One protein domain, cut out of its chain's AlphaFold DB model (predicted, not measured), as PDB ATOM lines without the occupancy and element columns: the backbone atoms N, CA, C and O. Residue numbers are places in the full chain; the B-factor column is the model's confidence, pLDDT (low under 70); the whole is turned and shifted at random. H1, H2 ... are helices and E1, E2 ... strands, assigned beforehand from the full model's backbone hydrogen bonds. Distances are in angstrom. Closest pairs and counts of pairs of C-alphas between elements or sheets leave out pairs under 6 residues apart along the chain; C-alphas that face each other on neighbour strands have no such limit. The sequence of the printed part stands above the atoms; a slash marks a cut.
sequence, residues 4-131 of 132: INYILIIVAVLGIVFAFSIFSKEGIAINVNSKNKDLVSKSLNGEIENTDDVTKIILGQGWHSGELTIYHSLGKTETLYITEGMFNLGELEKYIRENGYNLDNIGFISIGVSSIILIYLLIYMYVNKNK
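Overview. This is residues 4 to 131 of the 132 residues of an uncharacterized protein of Clostridium sp. CAG:356 (UniProt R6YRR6). A long helical stalk of two helices, H1 and H4, side by side and running opposite ways, bears a small two-layer head at one end. The head is one sheet of four strands, E1 to E4, with H2 and H3 packed over one face and no named helix covering the other; residues 126 to 131 stick out at the stalk's far end. The printed part has 128 residues, with elements in the order H1 E1 H2 E2 E3 E4 H3 H4, and the sheet, order E1 E2 E3 E4, is antiparallel throughout. The class is mixed, helices and strands; the whole is loose, with a radius of gyration of the C-alphas of 19.7 A, and spans 69 by 28 by 23 A, the stalk making much of the length.

Along the chain. Find C-alpha 4 at (156.887, 174.362, 142.959); from there H1, residues 4 to 23, runs 28.7 A. Next come E1, residues 27 to 31, and H2, residues 37 to 44. E2, residues 54 to 60, covers 16.9 A, E3, residues 67 to 72, covers 16.2 A, and E4 is residues 78 to 81. H3, residues 87 to 99, runs 18.6 A. Look for C-alpha 103 at (140.615, 165.717, 166.123), where H4, residues 103 to 129, begins its 39.3 A to C-alpha 129 at (153.105, 191.396, 139.094).

Arrangement. Start at the sheet, where E2, E3 and E4 form a meander, each strand the antiparallel neighbour of the one before. Between E1 and E2, N 28 and O 59 are 2.8 A apart, within hydrogen-bond range; in the hairpin E2 and E3, look at N 58 and O 69, 2.8 A; in the hairpin E3 and E4, at N 68 and O 80, 2.8 A. H3 is on the sheet at a height of 9.6 A, over E1 and E2, and runs across the strands, at 89 degrees to E1 on the local plane; the closest C-alphas of H3 and E1 are those of Ile 96 and Ile 30, 6.2 A. H2 is on the same face, 10.1 A over the sheet. H3, with residues 88 to 92 alone, touches H2 at a steep tilt of 44 degrees, closest at the C-alphas of Asn 88 and Ser 43, 4.8 A. Residues 101 to 102 pair antiparallel with residues 28 to 29 of E1, and H4 only grazes the sheet with residues 103 to 105. H1 and H4 touch, opposite ways at a shallow tilt of 26 degrees, closest at the C-alphas of Ala 19 and Gly 107, 4.1 A. H1 is not on the sheet and is apart from H2 and H3. In H1, H2, H3 and H4 every O i to N i+4 pair is within hydrogen-bond range.

Size, cuts and confidence. The two C-alphas farthest apart are those of Gly 85 and Lys 131, 69.9 A. The printed part has no cut, and no link is long. Mean pLDDT of the printed part is 89.9; residues 84 to 85 and 130 to 131 are under 70.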
ATOM      1  N   ILE A   4     157.058 174.554 141.514       87.69
ATOM      2  CA  ILE A   4     156.887 174.362 142.959       87.69
ATOM      3  C   ILE A   4     155.640 175.059 143.525       87.69
ATOM      4  O   ILE A   4     155.002 174.525 144.422       87.69
ATOM      5  N   ASN A   5     155.223 176.194 142.956       89.00
ATOM      6  CA  ASN A   5     154.037 176.917 143.417       89.00
ATOM      7  C   ASN A   5     152.753 176.137 143.116       89.00
ATOM      8  O   ASN A   5     151.835 176.147 143.925       89.00
ATOM      9  N   TYR A   6     152.696 175.432 141.980       90.12
ATOM     10  CA  TYR A   6     151.558 174.570 141.655       90.12
ATOM     11  C   TYR A   6     151.449 173.390 142.621       90.12
ATOM     12  O   TYR A   6     150.353 173.068 143.069       90.12
ATOM     13  N   ILE A   7     152.583 172.792 142.998       93.31
ATOM     14  CA  ILE A   7     152.620 171.727 144.008       93.31
ATOM     15  C   ILE A   7     152.106 172.257 145.351       93.31
ATOM     16  O   ILE A   7     151.267 171.619 145.976       93.31
ATOM     17  N   LEU A   8     152.543 173.451 145.761       93.56
ATOM     18  CA  LEU A   8     152.081 174.088 146.997       93.56
ATOM     19  C   LEU A   8     150.567 174.347 147.004       93.56
ATOM     20  O   LEU A   8     149.926 174.116 148.024       93.56
ATOM     21  N   ILE A   9     149.985 174.765 145.875       93.44
ATOM     22  CA  ILE A   9     148.527 174.926 145.743       93.44
ATOM     23  C   ILE A   9     147.821 173.588 145.973       93.44
ATOM     24  O   ILE A   9     146.881 173.527 146.760       93.44
ATOM     25  N   ILE A  10     148.284 172.514 145.326       94.56
ATOM     26  CA  ILE A  10     147.692 171.177 145.481       94.56
ATOM     27  C   ILE A  10     147.772 170.725 146.944       94.56
ATOM     28  O   ILE A  10     146.773 170.276 147.499       94.56
ATOM     29  N   VAL A  11     148.932 170.894 147.587       94.94
ATOM     30  CA  VAL A  11     149.128 170.549 149.003       94.94
ATOM     31  C   VAL A  11     148.176 171.337 149.906       94.94
ATOM     32  O   VAL A  11     147.558 170.743 150.784       94.94
ATOM     33  N   ALA A  12     148.004 172.641 149.675       95.19
ATOM     34  CA  ALA A  12     147.085 173.467 150.456       95.19
ATOM     35  C   ALA A  12     145.618 173.038 150.277       95.19
ATOM     36  O   ALA A  12     144.881 172.941 151.254       95.19
ATOM     37  N   VAL A  13     145.189 172.734 149.047       94.94
ATOM     38  CA  VAL A  13     143.821 172.257 148.778       94.94
ATOM     39  C   VAL A  13     143.570 170.913 149.462       94.94
ATOM     40  O   VAL A  13     142.550 170.751 150.129       94.94
ATOM     41  N   LEU A  14     144.511 169.970 149.355       95.31
ATOM     42  CA  LEU A  14     144.409 168.677 150.032       95.31
ATOM     43  C   LEU A  14     144.361 168.838 151.557       95.31
ATOM     44  O   LEU A  14     143.554 168.176 152.205       95.31
ATOM     45  N   GLY A  15     145.169 169.740 152.122       94.50
ATOM     46  CA  GLY A  15     145.167 170.037 153.555       94.50
ATOM     47  C   GLY A  15     143.827 170.584 154.052       94.50
ATOM     48  O   GLY A  15     143.344 170.160 155.100       94.50
ATOM     49  N   ILE A  16     143.188 171.466 153.279       94.56
ATOM     50  CA  ILE A  16     141.860 172.007 153.601       94.56
ATOM     51  C   ILE A  16     140.787 170.914 153.532       94.56
ATOM     52  O   ILE A  16     139.997 170.777 154.463       94.56
ATOM     53  N   VAL A  17     140.767 170.107 152.464       94.94
ATOM     54  CA  VAL A  17     139.805 168.998 152.321       94.94
ATOM     55  C   VAL A  17     139.964 167.993 153.464       94.94
ATOM     56  O   VAL A  17     138.975 167.555 154.052       94.94
ATOM     57  N   PHE A  18     141.207 167.670 153.821       92.38
ATOM     58  CA  PHE A  18     141.509 166.792 154.944       92.38
ATOM     59  C   PHE A  18     141.018 167.368 156.277       92.38
ATOM     60  O   PHE A  18     140.400 166.647 157.056       92.38
ATOM     61  N   ALA A  19     141.213 168.669 156.516       92.38
ATOM     62  CA  ALA A  19     140.723 169.330 157.721       92.38
ATOM     63  C   ALA A  19     139.198 169.240 157.856       92.38
ATOM     64  O   ALA A  19     138.706 168.872 158.919       92.38
ATOM     65  N   PHE A  20     138.454 169.499 156.775       89.69
ATOM     66  CA  PHE A  20     136.997 169.364 156.788       89.69
ATOM     67  C   PHE A  20     136.553 167.929 157.080       89.69
ATOM     68  O   PHE A  20     135.655 167.730 157.892       89.69
ATOM     69  N   SER A  21     137.215 166.928 156.491       88.38
ATOM     70  CA  SER A  21     136.915 165.523 156.788       88.38
ATOM     71  C   SER A  21     137.164 165.157 158.253       88.38
ATOM     72  O   SER A  21     136.498 164.258 158.763       88.38
ATOM     73  N   ILE A  22     138.142 165.789 158.904       88.12
ATOM     74  CA  ILE A  22     138.421 165.591 160.326       88.12
ATOM     75  C   ILE A  22     137.357 166.276 161.178       88.12
ATOM     76  O   ILE A  22     136.833 165.638 162.085       88.12
ATOM     77  N   PHE A  23     137.009 167.524 160.862       87.31
ATOM     78  CA  PHE A  23     135.971 168.254 161.584       87.31
ATOM     79  C   PHE A  23     134.630 167.546 161.532       87.31
ATOM     80  O   PHE A  23     133.958 167.491 162.542       87.31
ATOM     81  N   SER A  24     134.266 166.911 160.417       84.06
ATOM     82  CA  SER A  24     133.027 166.126 160.352       84.06
ATOM     83  C   SER A  24     132.969 164.945 161.329       84.06
ATOM     84  O   SER A  24     131.904 164.363 161.481       84.06
ATOM     85  N   LYS A  25     134.087 164.545 161.950       85.19
ATOM     86  CA  LYS A  25     134.097 163.485 162.966       85.19
ATOM     87  C   LYS A  25     133.878 163.998 164.387       85.19
ATOM     88  O   LYS A  25     133.597 163.161 165.232       85.19
ATOM     89  N   GLU A  26     134.089 165.296 164.637       86.06
ATOM     90  CA  GLU A  26     133.929 165.991 165.928       86.06
ATOM     91  C   GLU A  26     134.216 165.099 167.150       86.06
ATOM     92  O   GLU A  26     133.297 164.579 167.780       86.06
ATOM     93  N   GLY A  27     135.484 164.861 167.500       93.12
ATOM     94  CA  GLY A  27     135.763 163.912 168.582       93.12
ATOM     95  C   GLY A  27     137.195 163.826 169.087       93.12
ATOM     96  O   GLY A  27     138.137 164.388 168.525       93.12
ATOM     97  N   ILE A  28     137.365 163.066 170.168       94.31
ATOM     98  CA  ILE A  28     138.665 162.703 170.733       94.31
ATOM     99  C   ILE A  28     139.001 161.289 170.278       94.31
ATOM    100  O   ILE A  28     138.277 160.340 170.571       94.31
ATOM    101  N   ALA A  29     140.117 161.137 169.577       94.88
ATOM    102  CA  ALA A  29     140.572 159.844 169.098       94.88
ATOM    103  C   ALA A  29     141.670 159.268 169.994       94.88
ATOM    104  O   ALA A  29     142.551 159.980 170.475       94.88
ATOM    105  N   ILE A  30     141.665 157.949 170.152       96.38
ATOM    106  CA  ILE A  30     142.765 157.198 170.744       96.38
ATOM    107  C   ILE A  30     143.149 156.043 169.827       96.38
ATOM    108  O   ILE A  30     142.294 155.371 169.250       96.38
ATOM    109  N   ASN A  31     144.451 155.803 169.685       95.69
ATOM    110  CA  ASN A  31     144.942 154.612 169.002       95.69
ATOM    111  C   ASN A  31     145.085 153.483 170.026       95.69
ATOM    112  O   ASN A  31     145.665 153.682 171.101       95.69
ATOM    113  N   VAL A  32     144.588 152.303 169.675       94.44
ATOM    114  CA  VAL A  32     144.714 151.111 170.508       94.44
ATOM    115  C   VAL A  32     146.112 150.532 170.327       94.44
ATOM    116  O   VAL A  32     146.611 150.374 169.215       94.44
ATOM    117  N   ASN A  33     146.788 150.293 171.441       93.75
ATOM    118  CA  ASN A  33     148.148 149.785 171.513       93.75
ATOM    119  C   ASN A  33     148.301 148.891 172.752       93.75
ATOM    120  O   ASN A  33     147.383 148.758 173.556       93.75
ATOM    121  N   SER A  34     149.480 148.304 172.947       91.88
ATOM    122  CA  SER A  34     149.725 147.370 174.054       91.88
ATOM    123  C   SER A  34     149.444 147.933 175.454       91.88
ATOM    124  O   SER A  34     149.184 147.152 176.358       91.88
ATOM    125  N   LYS A  35     149.471 149.258 175.657       93.56
ATOM    126  CA  LYS A  35     149.224 149.877 176.971       93.56
ATOM    127  C   LYS A  35     147.745 149.966 177.330       93.56
ATOM    128  O   LYS A  35     147.414 149.940 178.508       93.56
ATOM    129  N   ASN A  36     146.875 150.139 176.336       93.50
ATOM    130  CA  ASN A  36     145.439 150.344 176.542       93.50
ATOM    131  C   ASN A  36     144.583 149.199 175.982       93.50
ATOM    132  O   ASN A  36     143.372 149.211 176.188       93.50
ATOM    133  N   LYS A  37     145.194 148.201 175.324       93.25
ATOM    134  CA  LYS A  37     144.490 147.056 174.735       93.25
ATOM    135  C   LYS A  37     143.636 146.313 175.763       93.25
ATOM    136  O   LYS A  37     142.494 145.998 175.451       93.25
ATOM    137  N   ASP A  38     144.141 146.088 176.974       93.81
ATOM    138  CA  ASP A  38     143.394 145.368 178.016       93.81
ATOM    139  C   ASP A  38     142.138 146.132 178.452       93.81
ATOM    140  O   ASP A  38     141.060 145.547 178.547       93.81
ATOM    141  N   LEU A  39     142.260 147.452 178.651       93.81
ATOM    142  CA  LEU A  39     141.125 148.319 178.972       93.81
ATOM    143  C   LEU A  39     140.096 148.290 177.843       93.81
ATOM    144  O   LEU A  39     138.926 148.033 178.091       93.81
ATOM    145  N   VAL A  40     140.538 148.504 176.603       92.94
ATOM    146  CA  VAL A  40     139.669 148.495 175.421       92.94
ATOM    147  C   VAL A  40     138.944 147.160 175.282       92.94
ATOM    148  O   VAL A  40     137.726 147.138 175.126       92.94
ATOM    149  N   SER A  41     139.676 146.053 175.393       92.19
ATOM    150  CA  SER A  41     139.114 144.712 175.240       92.19
ATOM    151  C   SER A  41     138.088 144.431 176.328       92.19
ATOM    152  O   SER A  41     137.005 143.953 176.020       92.19
ATOM    153  N   LYS A  42     138.382 144.784 177.586       92.38
ATOM    154  CA  LYS A  42     137.447 144.638 178.708       92.38
ATOM    155  C   LYS A  42     136.212 145.524 178.541       92.38
ATOM    156  O   LYS A  42     135.108 145.074 178.834       92.38
ATOM    157  N   SER A  43     136.396 146.763 178.088       90.94
ATOM    158  CA  SER A  43     135.312 147.734 177.951       90.94
ATOM    159  C   SER A  43     134.354 147.424 176.808       90.94
ATOM    160  O   SER A  43     133.172 147.721 176.930       90.94
ATOM    161  N   LEU A  44     134.855 146.822 175.727       90.81
ATOM    162  CA  LEU A  44     134.079 146.482 174.531       90.81
ATOM    163  C   LEU A  44     133.626 145.011 174.497       90.81
ATOM    164  O   LEU A  44     132.915 144.605 173.579       90.81
ATOM    165  N   ASN A  45     134.040 144.191 175.469       89.38
ATOM    166  CA  ASN A  45     133.697 142.772 175.502       89.38
ATOM    167  C   ASN A  45     132.180 142.569 175.629       89.38
ATOM    168  O   ASN A  45     131.582 142.989 176.617       89.38
ATOM    169  N   GLY A  46     131.584 141.881 174.655       84.00
ATOM    170  CA  GLY A  46     130.138 141.657 174.579       84.00
ATOM    171  C   GLY A  46     129.349 142.794 173.926       84.00
ATOM    172  O   GLY A  46     128.169 142.600 173.654       84.00
ATOM    173  N   GLU A  47     129.992 143.930 173.634       86.12
ATOM    174  CA  GLU A  47     129.381 145.068 172.933       86.12
ATOM    175  C   GLU A  47     129.658 145.045 171.423       86.12
ATOM    176  O   GLU A  47     128.845 145.535 170.644       86.12
ATOM    177  N   ILE A  48     130.788 144.462 171.003       86.38
ATOM    178  CA  ILE A  48     131.178 144.312 169.590       86.38
ATOM    179  C   ILE A  48     131.558 142.871 169.255       86.38
ATOM    180  O   ILE A  48     131.881 142.079 170.144       86.38
ATOM    181  N   GLU A  49     131.563 142.540 167.962       82.00
ATOM    182  CA  GLU A  49     131.863 141.181 167.490       82.00
ATOM    183  C   GLU A  49     133.313 140.763 167.769       82.00
ATOM    184  O   GLU A  49     133.566 139.606 168.109       82.00
ATOM    185  N   ASN A  50     134.272 141.685 167.628       84.75
ATOM    186  CA  ASN A  50     135.691 141.381 167.791       84.75
ATOM    187  C   ASN A  50     136.474 142.533 168.429       84.75
ATOM    188  O   ASN A  50     136.630 143.598 167.847       84.75
ATOM    189  N   THR A  51     137.039 142.313 169.611       86.56
ATOM    190  CA  THR A  51     137.851 143.327 170.299       86.56
ATOM    191  C   THR A  51     139.337 143.269 169.936       86.56
ATOM    192  O   THR A  51     140.070 144.229 170.189       86.56
ATOM    193  N   ASP A  52     139.806 142.177 169.326       86.19
ATOM    194  CA  ASP A  52     141.237 141.923 169.144       86.19
ATOM    195  C   ASP A  52     141.891 142.750 168.041       86.19
ATOM    196  O   ASP A  52     143.092 143.035 168.119       86.19
ATOM    197  N   ASP A  53     141.120 143.122 167.023       90.50
ATOM    198  CA  ASP A  53     141.585 143.852 165.846       90.50
ATOM    199  C   ASP A  53     141.197 145.336 165.865       90.50
ATOM    200  O   ASP A  53     141.379 146.036 164.862       90.50
ATOM    201  N   VAL A  54     140.725 145.838 167.011       93.06
ATOM    202  CA  VAL A  54     140.464 147.261 167.219       93.06
ATOM    203  C   VAL A  54     141.781 148.033 167.161       93.06
ATOM    204  O   VAL A  54     142.732 147.768 167.895       93.06
ATOM    205  N   THR A  55     141.828 149.037 166.291       94.94
ATOM    206  CA  THR A  55     143.015 149.872 166.041       94.94
ATOM    207  C   THR A  55     142.849 151.297 166.545       94.94
ATOM    208  O   THR A  55     143.824 151.945 166.932       94.94
ATOM    209  N   LYS A  56     141.621 151.816 166.540       95.06
ATOM    210  CA  LYS A  56     141.326 153.198 166.915       95.06
ATOM    211  C   LYS A  56     139.903 153.316 167.427       95.06
ATOM    212  O   LYS A  56     139.000 152.680 166.895       95.06
ATOM    213  N   ILE A  57     139.718 154.181 168.414       95.12
ATOM    214  CA  ILE A  57     138.408 154.542 168.947       95.12
ATOM    215  C   ILE A  57     138.287 156.061 168.902       95.12
ATOM    216  O   ILE A  57     139.244 156.766 169.229       95.12
ATOM    217  N   ILE A  58     137.136 156.565 168.467       94.94
ATOM    218  CA  ILE A  58     136.795 157.986 168.488       94.94
ATOM    219  C   ILE A  58     135.610 158.164 169.426       94.94
ATOM    220  O   ILE A  58     134.550 157.594 169.187       94.94
ATOM    221  N   LEU A  59     135.808 158.958 170.472       94.88
ATOM    222  CA  LEU A  59     134.740 159.468 171.314       94.88
ATOM    223  C   LEU A  59     134.187 160.741 170.675       94.88
ATOM    224  O   LEU A  59     134.892 161.752 170.609       94.88
ATOM    225  N   GLY A  60     132.947 160.678 170.211       92.81
ATOM    226  CA  GLY A  60     132.239 161.807 169.634       92.81
ATOM    227  C   GLY A  60     131.972 162.910 170.660       92.81
ATOM    228  O   GLY A  60     131.768 162.673 171.854       92.81
ATOM    229  N   GLN A  61     132.011 164.144 170.179       88.94
ATOM    230  CA  GLN A  61     131.734 165.378 170.902       88.94
ATOM    231  C   GLN A  61     130.690 166.193 170.131       88.94
ATOM    232  O   GLN A  61     130.357 165.872 168.994       88.94
ATOM    233  N   GLY A  62     130.149 167.244 170.756       85.69
ATOM    234  CA  GLY A  62     129.201 168.140 170.088       85.69
ATOM    235  C   GLY A  62     127.960 167.395 169.599       85.69
ATOM    236  O   GLY A  62     127.225 166.828 170.412       85.69
ATOM    237  N   TRP A  63     127.749 167.380 168.282       83.31
ATOM    238  CA  TRP A  63     126.611 166.701 167.653       83.31
ATOM    239  C   TRP A  63     126.686 165.171 167.746       83.31
ATOM    240  O   TRP A  63     125.649 164.516 167.691       83.31
ATOM    241  N   HIS A  64     127.884 164.618 167.952       87.00
ATOM    242  CA  HIS A  64     128.156 163.184 168.104       87.00
ATOM    243  C   HIS A  64     128.396 162.776 169.569       87.00
ATOM    244  O   HIS A  64     128.995 161.739 169.856       87.00
ATOM    245  N   SER A  65     127.981 163.605 170.531       85.62
ATOM    246  CA  SER A  65     128.228 163.347 171.953       85.62
ATOM    247  C   SER A  65     127.628 162.012 172.410       85.62
ATOM    248  O   SER A  65     126.436 161.767 172.248       85.62
ATOM    249  N   GLY A  66     128.454 161.182 173.051       85.19
ATOM    250  CA  GLY A  66     128.066 159.849 173.526       85.19
ATOM    251  C   GLY A  66     128.260 158.735 172.494       85.19
ATOM    252  O   GLY A  66     128.062 157.571 172.834       85.19
ATOM    253  N   GLU A  67     128.689 159.054 171.271       92.62
ATOM    254  CA  GLU A  67     129.054 158.056 170.262       92.62
ATOM    255  C   GLU A  67     130.498 157.575 170.462       92.62
ATOM    256  O   GLU A  67     131.432 158.366 170.585       92.62
ATOM    257  N   LEU A  68     130.699 156.261 170.446       93.50
ATOM    258  CA  LEU A  68     132.002 155.611 170.357       93.50
ATOM    259  C   LEU A  68     132.113 154.946 168.991       93.50
ATOM    260  O   LEU A  68     131.501 153.912 168.741       93.50
ATOM    261  N   THR A  69     132.910 155.534 168.103       93.62
ATOM    262  CA  THR A  69     133.203 154.947 166.791       93.62
ATOM    263  C   THR A  69     134.471 154.102 166.869       93.62
ATOM    264  O   THR A  69     135.550 154.615 167.175       93.62
ATOM    265  N   ILE A  70     134.357 152.821 166.549       94.50
ATOM    266  CA  ILE A  70     135.389 151.797 166.699       94.50
ATOM    267  C   ILE A  70     135.872 151.380 165.311       94.50
ATOM    268  O   ILE A  70     135.088 151.027 164.432       94.50
ATOM    269  N   TYR A  71     137.183 151.450 165.104       93.19
ATOM    270  CA  TYR A  71     137.833 151.116 163.842       93.19
ATOM    271  C   TYR A  71     138.667 149.854 163.995       93.19
ATOM    272  O   TYR A  71     139.565 149.785 164.839       93.19
ATOM    273  N   HIS A  72     138.440 148.910 163.094       92.88
ATOM    274  CA  HIS A  72     139.137 147.632 163.035       92.88
ATOM    275  C   HIS A  72     140.200 147.653 161.931       92.88
ATOM    276  O   HIS A  72     140.105 148.432 160.982       92.88
ATOM    277  N   SER A  73     141.231 146.812 162.037       87.50
ATOM    278  CA  SER A  73     142.335 146.798 161.062       87.50
ATOM    279  C   SER A  73     141.881 146.424 159.646       87.50
ATOM    280  O   SER A  73     142.434 146.938 158.676       87.50
ATOM    281  N   LEU A  74     140.919 145.503 159.524       82.75
ATOM    282  CA  LEU A  74     140.342 145.024 158.257       82.75
ATOM    283  C   LEU A  74     138.825 144.765 158.368       82.75
ATOM    284  O   LEU A  74     138.222 144.200 157.455       82.75
ATOM    285  N   GLY A  75     138.223 145.151 159.493       80.81
ATOM    286  CA  GLY A  75     136.802 144.981 159.778       80.81
ATOM    287  C   GLY A  75     135.965 146.196 159.386       80.81
ATOM    288  O   GLY A  75     136.463 147.199 158.867       80.81
ATOM    289  N   LYS A  76     134.661 146.100 159.647       85.62
ATOM    290  CA  LYS A  76     133.746 147.235 159.514       85.62
ATOM    291  C   LYS A  76     133.962 148.208 160.670       85.62
ATOM    292  O   LYS A  76     134.421 147.826 161.737       85.62
ATOM    293  N   THR A  77     133.629 149.470 160.437       90.38
ATOM    294  CA  THR A  77     133.518 150.444 161.522       90.38
ATOM    295  C   THR A  77     132.232 150.171 162.291       90.38
ATOM    296  O   THR A  77     131.172 150.046 161.674       90.38
ATOM    297  N   GLU A  78     132.325 150.114 163.614       91.00
ATOM    298  CA  GLU A  78     131.186 149.929 164.514       91.00
ATOM    299  C   GLU A  78     130.951 151.212 165.321       91.00
ATOM    300  O   GLU A  78     131.904 151.907 165.676       91.00
ATOM    301  N   THR A  79     129.691 151.545 165.601       91.31
ATOM    302  CA  THR A  79     129.328 152.704 166.430       91.31
ATOM    303  C   THR A  79     128.509 152.229 167.617       91.31
ATOM    304  O   THR A  79     127.449 151.632 167.435       91.31
ATOM    305  N   LEU A  80     128.990 152.523 168.822       90.69
ATOM    306  CA  LEU A  80     128.283 152.277 170.074       90.69
ATOM    307  C   LEU A  80     127.809 153.593 170.685       90.69
ATOM    308  O   LEU A  80     128.456 154.626 170.526       90.69
ATOM    309  N   TYR A  81     126.714 153.538 171.434       87.19
ATOM    310  CA  TYR A  81     126.191 154.677 172.181       87.19
ATOM    311  C   TYR A  81     126.390 154.442 173.675       87.19
ATOM    312  O   TYR A  81     125.946 153.431 174.216       87.19
ATOM    313  N   ILE A  82     127.044 155.385 174.352       82.06
ATOM    314  CA  ILE A  82     127.197 155.349 175.804       82.06
ATOM    315  C   ILE A  82     125.840 155.689 176.422       82.06
ATOM    316  O   ILE A  82     125.397 156.836 176.387       82.06
ATOM    317  N   THR A  83     125.173 154.681 176.981       77.56
ATOM    318  CA  THR A  83     123.915 154.846 177.720       77.56
ATOM    319  C   THR A  83     124.136 154.724 179.230       77.56
ATOM    320  O   THR A  83     125.105 154.114 179.697       77.56
ATOM    321  N   GLU A  84     123.246 155.333 180.020       66.81
ATOM    322  CA  GLU A  84     123.296 155.252 181.483       66.81
ATOM    323  C   GLU A  84     123.222 153.788 181.955       66.81
ATOM    324  O   GLU A  84     122.303 153.053 181.602       66.81
ATOM    325  N   GLY A  85     124.204 153.360 182.760       67.19
ATOM    326  CA  GLY A  85     124.322 151.986 183.271       67.19
ATOM    327  C   GLY A  85     125.484 151.174 182.685       67.19
ATOM    328  O   GLY A  85     125.871 150.163 183.272       67.19
ATOM    329  N   MET A  86     126.118 151.635 181.599       78.38
ATOM    330  CA  MET A  86     127.269 150.962 180.976       78.38
ATOM    331  C   MET A  86     128.596 151.381 181.631       78.38
ATOM    332  O   MET A  86     129.399 152.121 181.065       78.38
ATOM    333  N   PHE A  87     128.837 150.898 182.855       75.56
ATOM    334  CA  PHE A  87     130.006 151.277 183.666       75.56
ATOM    335  C   PHE A  87     131.349 151.090 182.934       75.56
ATOM    336  O   PHE A  87     132.222 151.954 182.991       75.56
ATOM    337  N   ASN A  88     131.489 149.991 182.189       83.25
ATOM    338  CA  ASN A  88     132.701 149.654 181.442       83.25
ATOM    339  C   ASN A  88     133.005 150.640 180.295       83.25
ATOM    340  O   ASN A  88     134.174 150.943 180.042       83.25
ATOM    341  N   LEU A  89     131.971 151.163 179.625       84.75
ATOM    342  CA  LEU A  89     132.124 152.193 178.592       84.75
ATOM    343  C   LEU A  89     132.438 153.561 179.204       84.75
ATOM    344  O   LEU A  89     133.199 154.321 178.616       84.75
ATOM    345  N   GLY A  90     131.933 153.846 180.408       87.12
ATOM    346  CA  GLY A  90     132.283 155.059 181.153       87.12
ATOM    347  C   GLY A  90     133.765 155.121 181.548       87.12
ATOM    348  O   GLY A  90     134.389 156.180 181.455       87.12
ATOM    349  N   GLU A  91     134.367 153.991 181.942       90.62
ATOM    350  CA  GLU A  91     135.813 153.916 182.218       90.62
ATOM    351  C   GLU A  91     136.639 154.193 180.947       90.62
ATOM    352  O   GLU A  91     137.597 154.971 180.976       90.62
ATOM    353  N   LEU A  92     136.215 153.624 179.813       91.94
ATOM    354  CA  LEU A  92     136.833 153.860 178.508       91.94
ATOM    355  C   LEU A  92     136.686 155.319 178.057       91.94
ATOM    356  O   LEU A  92     137.661 155.915 177.606       91.94
ATOM    357  N   GLU A  93     135.504 155.914 178.215       92.56
ATOM    358  CA  GLU A  93     135.254 157.323 177.905       92.56
ATOM    359  C   GLU A  93     136.217 158.230 178.673       92.56
ATOM    360  O   GLU A  93     136.893 159.079 178.079       92.56
ATOM    361  N   LYS A  94     136.315 158.031 179.993       92.81
ATOM    362  CA  LYS A  94     137.217 158.804 180.848       92.81
ATOM    363  C   LYS A  94     138.663 158.666 180.376       92.81
ATOM    364  O   LYS A  94     139.356 159.669 180.222       92.81
ATOM    365  N   TYR A  95     139.094 157.442 180.080       94.19
ATOM    366  CA  TYR A  95     140.443 157.189 179.594       94.19
ATOM    367  C   TYR A  95     140.734 157.887 178.256       94.19
ATOM    368  O   TYR A  95     141.813 158.467 178.095       94.19
ATOM    369  N   ILE A  96     139.781 157.882 177.313       94.19
ATOM    370  CA  ILE A  96     139.907 158.577 176.021       94.19
ATOM    371  C   ILE A  96     140.002 160.088 176.227       94.19
ATOM    372  O   ILE A  96     140.849 160.725 175.607       94.19
ATOM    373  N   ARG A  97     139.190 160.675 177.113       93.44
ATOM    374  CA  ARG A  97     139.255 162.115 177.414       93.44
ATOM    375  C   ARG A  97     140.608 162.533 178.000       93.44
ATOM    376  O   ARG A  97     141.074 163.628 177.703       93.44
ATOM    377  N   GLU A  98     141.226 161.677 178.812       94.62
ATOM    378  CA  GLU A  98     142.508 161.961 179.470       94.62
ATOM    379  C   GLU A  98     143.729 161.715 178.567       94.62
ATOM    380  O   GLU A  98     144.718 162.439 178.671       94.62
ATOM    381  N   ASN A  99     143.682 160.706 177.689       95.44
ATOM    382  CA  ASN A  99     144.858 160.231 176.938       95.44
ATOM    383  C   ASN A  99     144.729 160.358 175.412       95.44
ATOM    384  O   ASN A  99     145.694 160.109 174.685       95.44
ATOM    385  N   GLY A 100     143.541 160.680 174.909       93.69
ATOM    386  CA  GLY A 100     143.274 160.835 173.488       93.69
ATOM    387  C   GLY A 100     143.717 162.191 172.940       93.69
ATOM    388  O   GLY A 100     144.047 163.125 173.669       93.69
ATOM    389  N   TYR A 101     143.718 162.302 171.615       93.31
ATOM    390  CA  TYR A 101     144.011 163.536 170.898       93.31
ATOM    391  C   TYR A 101     142.736 164.101 170.273       93.31
ATOM    392  O   TYR A 101     141.959 163.384 169.642       93.31
ATOM    393  N   ASN A 102     142.528 165.406 170.445       93.19
ATOM    394  CA  ASN A 102     141.390 166.102 169.857       93.19
ATOM    395  C   ASN A 102     141.579 166.214 168.334       93.19
ATOM    396  O   ASN A 102     142.589 166.749 167.860       93.19
ATOM    397  N   LEU A 103     140.612 165.693 167.580       91.44
ATOM    398  CA  LEU A 103     140.615 165.717 166.123       91.44
ATOM    399  C   LEU A 103     140.496 167.141 165.575       91.44
ATOM    400  O   LEU A 103     141.222 167.486 164.643       91.44
ATOM    401  N   ASP A 104     139.699 168.002 166.197       88.31
ATOM    402  CA  ASP A 104     139.529 169.385 165.758       88.31
ATOM    403  C   ASP A 104     140.854 170.144 165.811       88.31
ATOM    404  O   ASP A 104     141.199 170.864 164.876       88.31
ATOM    405  N   ASN A 105     141.683 169.903 166.830       90.94
ATOM    406  CA  ASN A 105     143.018 170.500 166.894       90.94
ATOM    407  C   ASN A 105     143.878 170.119 165.674       90.94
ATOM    408  O   ASN A 105     144.595 170.964 165.136       90.94
ATOM    409  N   ILE A 106     143.782 168.875 165.193       90.06
ATOM    410  CA  ILE A 106     144.483 168.421 163.981       90.06
ATOM    411  C   ILE A 106     143.911 169.110 162.732       90.06
ATOM    412  O   ILE A 106     144.673 169.532 161.852       90.06
ATOM    413  N   GLY A 107     142.586 169.261 162.661       90.94
ATOM    414  CA  GLY A 107     141.915 170.010 161.599       90.94
ATOM    415  C   GLY A 107     142.377 171.471 161.548       90.94
ATOM    416  O   GLY A 107     142.794 171.955 160.494       90.94
ATOM    417  N   PHE A 108     142.424 172.151 162.697       92.56
ATOM    418  CA  PHE A 108     142.898 173.532 162.800       92.56
ATOM    419  C   PHE A 108     144.361 173.689 162.385       92.56
ATOM    420  O   PHE A 108     144.681 174.622 161.647       92.56
ATOM    421  N   ILE A 109     145.247 172.773 162.790       93.50
ATOM    422  CA  ILE A 109     146.652 172.781 162.345       93.50
ATOM    423  C   ILE A 109     146.725 172.661 160.819       93.50
ATOM    424  O   ILE A 109     147.450 173.419 160.169       93.50
ATOM    425  N   SER A 110     145.941 171.752 160.236       92.62
ATOM    426  CA  SER A 110     145.899 171.531 158.786       92.62
ATOM    427  C   SER A 110     145.427 172.783 158.031       92.62
ATOM    428  O   SER A 110     146.027 173.159 157.017       92.62
ATOM    429  N   ILE A 111     144.422 173.494 158.556       94.31
ATOM    430  CA  ILE A 111     143.972 174.789 158.019       94.31
ATOM    431  C   ILE A 111     145.041 175.866 158.181       94.31
ATOM    432  O   ILE A 111     145.287 176.619 157.237       94.31
ATOM    433  N   GLY A 112     145.691 175.944 159.342       95.00
ATOM    434  CA  GLY A 112     146.734 176.928 159.617       95.00
ATOM    435  C   GLY A 112     147.896 176.814 158.630       95.00
ATOM    436  O   GLY A 112     148.263 177.799 157.989       95.00
ATOM    437  N   VAL A 113     148.415 175.599 158.430       95.00
ATOM    438  CA  VAL A 113     149.489 175.330 157.458       95.00
ATOM    439  C   VAL A 113     149.046 175.687 156.039       95.00
ATOM    440  O   VAL A 113     149.762 176.391 155.326       95.00
ATOM    441  N   SER A 114     147.844 175.264 155.641       95.31
ATOM    442  CA  SER A 114     147.302 175.564 154.310       95.31
ATOM    443  C   SER A 114     147.147 177.073 154.082       95.31
ATOM    444  O   SER A 114     147.502 177.582 153.019       95.31
ATOM    445  N   SER A 115     146.699 177.813 155.098       95.25
ATOM    446  CA  SER A 115     146.544 179.271 155.043       95.25
ATOM    447  C   SER A 115     147.888 179.982 154.880       95.25
ATOM    448  O   SER A 115     148.006 180.885 154.053       95.25
ATOM    449  N   ILE A 116     148.928 179.543 155.599       96.69
ATOM    450  CA  ILE A 116     150.290 180.087 155.461       96.69
ATOM    451  C   ILE A 116     150.810 179.894 154.030       96.69
ATOM    452  O   ILE A 116     151.362 180.826 153.440       96.69
ATOM    453  N   ILE A 117     150.595 178.709 153.445       95.31
ATOM    454  CA  ILE A 117     150.986 178.420 152.058       95.31
ATOM    455  C   ILE A 117     150.269 179.365 151.084       95.31
ATOM    456  O   ILE A 117     150.906 179.941 150.199       95.31
ATOM    457  N   LEU A 118     148.959 179.561 151.251       94.81
ATOM    458  CA  LEU A 118     148.177 180.455 150.397       94.81
ATOM    459  C   LEU A 118     148.637 181.914 150.517       94.81
ATOM    460  O   LEU A 118     148.815 182.576 149.494       94.81
ATOM    461  N   ILE A 119     148.911 182.401 151.732       95.81
ATOM    462  CA  ILE A 119     149.450 183.752 151.959       95.81
ATOM    463  C   ILE A 119     150.796 183.923 151.244       95.81
ATOM    464  O   ILE A 119     150.993 184.910 150.532       95.81
ATOM    465  N   TYR A 120     151.707 182.951 151.367       94.31
ATOM    466  CA  TYR A 120     152.991 182.973 150.661       94.31
ATOM    467  C   TYR A 120     152.809 183.088 149.139       94.31
ATOM    468  O   TYR A 120     153.463 183.905 148.484       94.31
ATOM    469  N   LEU A 121     151.894 182.299 148.568       92.75
ATOM    470  CA  LEU A 121     151.613 182.306 147.133       92.75
ATOM    471  C   LEU A 121     151.013 183.639 146.662       92.75
ATOM    472  O   LEU A 121     151.394 184.129 145.595       92.75
ATOM    473  N   LEU A 122     150.131 184.249 147.461       92.25
ATOM    474  CA  LEU A 122     149.557 185.568 147.181       92.25
ATOM    475  C   LEU A 122     150.634 186.659 147.159       92.25
ATOM    476  O   LEU A 122     150.702 187.428 146.199       92.25
ATOM    477  N   ILE A 123     151.518 186.688 148.165       92.12
ATOM    478  CA  ILE A 123     152.637 187.641 148.227       92.12
ATOM    479  C   ILE A 123     153.564 187.450 147.024       92.12
ATOM    480  O   ILE A 123     153.928 188.423 146.362       92.12
ATOM    481  N   TYR A 124     153.917 186.201 146.701       89.69
ATOM    482  CA  TYR A 124     154.755 185.896 145.542       89.69
ATOM    483  C   TYR A 124     154.132 186.422 144.244       89.69
ATOM    484  O   TYR A 124     154.818 187.060 143.445       89.69
ATOM    485  N   MET A 125     152.836 186.181 144.034       87.62
ATOM    486  CA  MET A 125     152.120 186.651 142.850       87.62
ATOM    487  C   MET A 125     152.098 188.183 142.771       87.62
ATOM    488  O   MET A 125     152.361 188.735 141.703       87.62
ATOM    489  N   TYR A 126     151.849 188.863 143.893       87.81
ATOM    490  CA  TYR A 126     151.833 190.324 143.970       87.81
ATOM    491  C   TYR A 126     153.196 190.943 143.632       87.81
ATOM    492  O   TYR A 126     153.289 191.809 142.762       87.81
ATOM    493  N   VAL A 127     154.277 190.449 144.248       88.12
ATOM    494  CA  VAL A 127     155.643 190.935 143.985       88.12
ATOM    495  C   VAL A 127     156.041 190.717 142.527       88.12
ATOM    496  O   VAL A 127     156.684 191.580 141.935       88.12
ATOM    497  N   ASN A 128     155.670 189.581 141.931       82.62
ATOM    498  CA  ASN A 128     156.012 189.300 140.538       82.62
ATOM    499  C   ASN A 128     155.187 190.135 139.548       82.62
ATOM    500  O   ASN A 128     155.691 190.453 138.477       82.62
ATOM    501  N   LYS A 129     153.949 190.506 139.904       77.62
ATOM    502  CA  LYS A 129     153.105 191.396 139.094       77.62
ATOM    503  C   LYS A 129     153.648 192.827 139.064       77.62
ATOM    504  O   LYS A 129     153.631 193.435 138.010       77.62
ATOM    505  N   ASN A 130     154.187 193.326 140.178       69.44
ATOM    506  CA  ASN A 130     154.773 194.674 140.269       69.44
ATOM    507  C   ASN A 130     156.185 194.796 139.661       69.44
ATOM    508  O   ASN A 130     156.779 195.870 139.703       69.44
ATOM    509  N   LYS A 131     156.754 193.697 139.152       65.62
ATOM    510  CA  LYS A 131     158.045 193.674 138.443       65.62
ATOM    511  C   LYS A 131     157.897 193.589 136.918       65.62
ATOM    512  O   LYS A 131     158.916 193.592 136.234       65.62
TER     513      LYS A 131